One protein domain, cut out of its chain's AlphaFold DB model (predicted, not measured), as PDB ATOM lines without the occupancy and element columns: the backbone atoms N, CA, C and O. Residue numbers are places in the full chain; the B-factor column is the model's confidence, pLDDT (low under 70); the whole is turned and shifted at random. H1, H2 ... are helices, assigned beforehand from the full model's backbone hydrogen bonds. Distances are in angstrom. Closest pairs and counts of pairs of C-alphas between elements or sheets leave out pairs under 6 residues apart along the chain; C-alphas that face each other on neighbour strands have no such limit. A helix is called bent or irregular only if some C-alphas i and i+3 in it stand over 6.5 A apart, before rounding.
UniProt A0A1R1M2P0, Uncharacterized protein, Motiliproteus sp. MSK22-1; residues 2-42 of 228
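AT A GLANCE: This is residues 2 to 42 of the 228 residues of an uncharacterized protein of Motiliproteus sp. MSK22-1 (UniProt A0A1R1M2P0). This is a long, thin, wide-open V of two helices: a short arm, H1, and a much longer arm, H2, with the unnamed residues 13 to 16 leading from one to the other. The arms do not fold back on each other, and the longer one has a kink towards its far end. The printed part has 41 residues with two named helices, H1 then H2, and no named strand, and its class is all helix. The whole is extended, with a radius of gyration of the C-alphas of 17.6 A, and is a rod that spans 56 by 19 by 7 A.

IN THESE COORDINATES: Find C-alpha 2 at (164.237, 183.020, 96.147); from there H1, residues 2 to 12, runs 15.3 A to C-alpha 12 at (158.083, 192.329, 106.563). Go on to C-alpha 17 at (160.801, 204.414, 112.615), where H2, residues 17 to 40, begins; it runs 33.2 A to C-alpha 40 at (173.741, 205.981, 143.194).

HOW THE PARTS SIT: Look from H1 across to H2 and you will find them apart, with no C-alpha of the one within 8 A of the other. A tight link of 4 residues joins them. Near residue 34, H2 has a kink of 33 degrees; it is neither bent nor irregular, but only just: C-alphas 31 and 34 are 6.3 A apart. Along the backbone, every O i to N i+4 pair of H1 is within hydrogen-bond range, and in H2 18 of 20 are.

THE WHOLE: The C-alphas of Ser 2 and Gly 42, the two farthest apart, are 56.3 A from each other. Residues 2 to 42 stand free, with no C-alpha 8 or more residues away along the chain within 10 A. The printed part has no cut and no long link. In the B-factor column of this model the mean pLDDT of the printed part is 82.4; look for values under 70 at residues 12 to 15, of which residue 12 belongs to H1.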
ATOM      1  N   SER A   2     163.353 182.344  95.176       73.00
ATOM      2  CA  SER A   2     164.237 183.020  96.147       73.00
ATOM      3  C   SER A   2     164.127 184.554  96.162       73.00
ATOM      4  O   SER A   2     164.066 185.142  97.233       73.00
ATOM      5  N   ALA A   3     164.032 185.216  95.003       74.62
ATOM      6  CA  ALA A   3     163.972 186.684  94.933       74.62
ATOM      7  C   ALA A   3     162.698 187.287  95.567       74.62
ATOM      8  O   ALA A   3     162.769 188.296  96.260       74.62
ATOM      9  N   LEU A   4     161.543 186.635  95.393       80.50
ATOM     10  CA  LEU A   4     160.282 187.047  96.025       80.50
ATOM     11  C   LEU A   4     160.311 186.866  97.548       80.50
ATOM     12  O   LEU A   4     159.755 187.689  98.269       80.50
ATOM     13  N   LEU A   5     161.001 185.832  98.037       78.38
ATOM     14  CA  LEU A   5     161.186 185.621  99.472       78.38
ATOM     15  C   LEU A   5     162.104 186.686 100.088       78.38
ATOM     16  O   LEU A   5     161.822 187.146 101.187       78.38
ATOM     17  N   VAL A   6     163.138 187.142  99.375       76.06
ATOM     18  CA  VAL A   6     164.027 188.222  99.850       76.06
ATOM     19  C   VAL A   6     163.307 189.575  99.892       76.06
ATOM     20  O   VAL A   6     163.437 190.304 100.874       76.06
ATOM     21  N   VAL A   7     162.499 189.901  98.877       77.81
ATOM     22  CA  VAL A   7     161.700 191.142  98.863       77.81
ATOM     23  C   VAL A   7     160.604 191.110  99.933       77.81
ATOM     24  O   VAL A   7     160.432 192.088 100.657       77.81
ATOM     25  N   GLY A   8     159.912 189.977 100.096       75.94
ATOM     26  CA  GLY A   8     158.922 189.792 101.159       75.94
ATOM     27  C   GLY A   8     159.535 189.870 102.559       75.94
ATOM     28  O   GLY A   8     158.953 190.493 103.443       75.94
ATOM     29  N   TYR A   9     160.739 189.322 102.749       74.38
ATOM     30  CA  TYR A   9     161.478 189.408 104.010       74.38
ATOM     31  C   TYR A   9     161.882 190.851 104.342       74.38
ATOM     32  O   TYR A   9     161.648 191.306 105.457       74.38
ATOM     33  N   GLY A  10     162.414 191.602 103.369       71.50
ATOM     34  CA  GLY A  10     162.776 193.012 103.558       71.50
ATOM     35  C   GLY A  10     161.575 193.928 103.810       71.50
ATOM     36  O   GLY A  10     161.690 194.895 104.560       71.50
ATOM     37  N   TRP A  11     160.413 193.615 103.228       71.19
ATOM     38  CA  TRP A  11     159.169 194.353 103.461       71.19
ATOM     39  C   TRP A  11     158.545 194.034 104.828       71.19
ATOM     40  O   TRP A  11     158.125 194.943 105.538       71.19
ATOM     41  N   TRP A  12     158.560 192.762 105.243       67.81
ATOM     42  CA  TRP A  12     158.083 192.329 106.563       67.81
ATOM     43  C   TRP A  12     158.958 192.858 107.711       67.81
ATOM     44  O   TRP A  12     158.456 193.147 108.794       67.81
ATOM     45  N   PHE A  13     160.260 193.042 107.464       66.69
ATOM     46  CA  PHE A  13     161.214 193.644 108.401       66.69
ATOM     47  C   PHE A  13     161.380 195.163 108.238       66.69
ATOM     48  O   PHE A  13     162.376 195.719 108.707       66.69
ATOM     49  N   GLN A  14     160.414 195.874 107.643       68.31
ATOM     50  CA  GLN A  14     160.357 197.332 107.780       68.31
ATOM     51  C   GLN A  14     159.962 197.691 109.214       68.31
ATOM     52  O   GLN A  14     158.819 198.025 109.518       68.31
ATOM     53  N   VAL A  15     160.936 197.595 110.119       68.50
ATOM     54  CA  VAL A  15     160.842 198.105 111.480       68.50
ATOM     55  C   VAL A  15     160.502 199.583 111.355       68.50
ATOM     56  O   VAL A  15     161.335 200.391 110.944       68.50
ATOM     57  N   GLY A  16     159.245 199.926 111.642       82.38
ATOM     58  CA  GLY A  16     158.782 201.301 111.539       82.38
ATOM     59  C   GLY A  16     159.686 202.227 112.361       82.38
ATOM     60  O   GLY A  16     160.184 201.811 113.414       82.38
ATOM     61  N   PRO A  17     159.893 203.484 111.937       81.31
ATOM     62  CA  PRO A  17     160.801 204.414 112.615       81.31
ATOM     63  C   PRO A  17     160.483 204.582 114.111       81.31
ATOM     64  O   PRO A  17     161.386 204.815 114.907       81.31
ATOM     65  N   VAL A  18     159.223 204.375 114.513       83.00
ATOM     66  CA  VAL A  18     158.774 204.354 115.916       83.00
ATOM     67  C   VAL A  18     159.404 203.210 116.715       83.00
ATOM     68  O   VAL A  18     159.894 203.433 117.819       83.00
ATOM     69  N   TRP A  19     159.435 201.993 116.167       84.00
ATOM     70  CA  TRP A  19     160.069 200.846 116.821       84.00
ATOM     71  C   TRP A  19     161.576 201.042 116.923       84.00
ATOM     72  O   TRP A  19     162.156 200.784 117.972       84.00
ATOM     73  N   LEU A  20     162.200 201.565 115.866       84.12
ATOM     74  CA  LEU A  20     163.635 201.835 115.842       84.12
ATOM     75  C   LEU A  20     164.022 202.910 116.874       84.12
ATOM     76  O   LEU A  20     164.978 202.727 117.625       84.12
ATOM     77  N   ALA A  21     163.222 203.976 116.993       85.12
ATOM     78  CA  ALA A  21     163.366 204.982 118.046       85.12
ATOM     79  C   ALA A  21     163.147 204.393 119.452       85.12
ATOM     80  O   ALA A  21     163.899 204.713 120.371       85.12
ATOM     81  N   GLY A  22     162.169 203.497 119.617       91.88
ATOM     82  CA  GLY A  22     161.923 202.782 120.872       91.88
ATOM     83  C   GLY A  22     163.113 201.922 121.300       91.88
ATOM     84  O   GLY A  22     163.590 202.047 122.427       91.88
ATOM     85  N   TYR A  23     163.649 201.107 120.389       85.50
ATOM     86  CA  TYR A  23     164.837 200.290 120.652       85.50
ATOM     87  C   TYR A  23     166.063 201.142 120.978       85.50
ATOM     88  O   TYR A  23     166.816 200.805 121.893       85.50
ATOM     89  N   LEU A  24     166.252 202.259 120.273       91.06
ATOM     90  CA  LEU A  24     167.352 203.185 120.529       91.06
ATOM     91  C   LEU A  24     167.212 203.843 121.908       91.06
ATOM     92  O   LEU A  24     168.181 203.897 122.664       91.06
ATOM     93  N   GLY A  25     165.994 204.249 122.277       93.06
ATOM     94  CA  GLY A  25     165.676 204.775 123.601       93.06
ATOM     95  C   GLY A  25     165.981 203.772 124.712       93.06
ATOM     96  O   GLY A  25     166.727 204.095 125.634       93.06
ATOM     97  N   VAL A  26     165.488 202.534 124.594       92.81
ATOM     98  CA  VAL A  26     165.760 201.455 125.562       92.81
ATOM     99  C   VAL A  26     167.254 201.140 125.647       92.81
ATOM    100  O   VAL A  26     167.770 200.947 126.745       92.81
ATOM    101  N   SER A  27     167.971 201.140 124.522       89.75
ATOM    102  CA  SER A  27     169.414 200.869 124.493       89.75
ATOM    103  C   SER A  27     170.220 201.951 125.213       89.75
ATOM    104  O   SER A  27     171.110 201.630 125.999       89.75
ATOM    105  N   ILE A  28     169.890 203.230 125.003       93.06
ATOM    106  CA  ILE A  28     170.522 204.345 125.726       93.06
ATOM    107  C   ILE A  28     170.216 204.246 127.219       93.06
ATOM    108  O   ILE A  28     171.114 204.418 128.043       93.06
ATOM    109  N   LEU A  29     168.966 203.935 127.569       92.88
ATOM    110  CA  LEU A  29     168.547 203.783 128.957       92.88
ATOM    111  C   LEU A  29     169.333 202.653 129.625       92.88
ATOM    112  O   LEU A  29     169.941 202.891 130.659       92.88
ATOM    113  N   ALA A  30     169.433 201.486 128.982       91.81
ATOM    114  CA  ALA A  30     170.208 200.343 129.461       91.81
ATOM    115  C   ALA A  30     171.706 200.659 129.634       91.81
ATOM    116  O   ALA A  30     172.296 200.287 130.650       91.81
ATOM    117  N   LEU A  31     172.313 201.384 128.686       92.25
ATOM    118  CA  LEU A  31     173.704 201.848 128.781       92.25
ATOM    119  C   LEU A  31     173.907 202.839 129.935       92.25
ATOM    120  O   LEU A  31     174.947 202.811 130.592       92.25
ATOM    121  N   ALA A  32     172.923 203.698 130.206       91.94
ATOM    122  CA  ALA A  32     172.973 204.674 131.289       91.94
ATOM    123  C   ALA A  32     172.663 204.062 132.668       91.94
ATOM    124  O   ALA A  32     173.146 204.578 133.679       91.94
ATOM    125  N   THR A  33     171.922 202.949 132.739       92.12
ATOM    126  CA  THR A  33     171.550 202.305 134.010       92.12
ATOM    127  C   THR A  33     172.775 201.912 134.825       92.12
ATOM    128  O   THR A  33     172.801 202.152 136.027       92.12
ATOM    129  N   VAL A  34     173.811 201.357 134.186       87.31
ATOM    130  CA  VAL A  34     175.033 200.904 134.874       87.31
ATOM    131  C   VAL A  34     175.789 202.059 135.549       87.31
ATOM    132  O   VAL A  34     175.965 201.993 136.765       87.31
ATOM    133  N   PRO A  35     176.213 203.138 134.858       87.00
ATOM    134  CA  PRO A  35     176.923 204.243 135.504       87.00
ATOM    135  C   PRO A  35     176.050 205.009 136.507       87.00
ATOM    136  O   PRO A  35     176.569 205.468 137.525       87.00
ATOM    137  N   ILE A  36     174.737 205.124 136.263       87.12
ATOM    138  CA  ILE A  36     173.808 205.758 137.209       87.12
ATOM    139  C   ILE A  36     173.701 204.914 138.475       87.12
ATOM    140  O   ILE A  36     173.956 205.438 139.553       87.12
ATOM    141  N   ALA A  37     173.403 203.617 138.361       85.38
ATOM    142  CA  ALA A  37     173.328 202.708 139.501       85.38
ATOM    143  C   ALA A  37     174.661 202.674 140.261       85.38
ATOM    144  O   ALA A  37     174.685 202.840 141.476       85.38
ATOM    145  N   TYR A  38     175.785 202.571 139.553       84.19
ATOM    146  CA  TYR A  38     177.116 202.550 140.159       84.19
ATOM    147  C   TYR A  38     177.448 203.847 140.924       84.19
ATOM    148  O   TYR A  38     178.122 203.814 141.957       84.19
ATOM    149  N   ARG A  39     176.931 204.998 140.469       82.06
ATOM    150  CA  ARG A  39     177.027 206.279 141.184       82.06
ATOM    151  C   ARG A  39     176.049 206.373 142.361       82.06
ATOM    152  O   ARG A  39     176.427 206.914 143.397       82.06
ATOM    153  N   LEU A  40     174.823 205.873 142.207       83.56
ATOM    154  CA  LEU A  40     173.741 205.981 143.194       83.56
ATOM    155  C   LEU A  40     173.957 205.045 144.392       83.56
ATOM    156  O   LEU A  40     173.739 205.450 145.527       83.56
ATOM    157  N   PHE A  41     174.471 203.837 144.147       83.25
ATOM    158  CA  PHE A  41     174.804 202.851 145.182       83.25
ATOM    159  C   PHE A  41     176.148 203.110 145.881       83.25
ATOM    160  O   PHE A  41     176.545 202.343 146.750       83.25
ATOM    161  N   GLY A  42     176.872 204.178 145.527       76.12
ATOM    162  CA  GLY A  42     178.079 204.590 146.252       76.12
ATOM    163  C   GLY A  42     179.349 203.780 145.965       76.12
ATOM    164  O   GLY A  42     180.410 204.170 146.451       76.12
TER     165      GLY A  42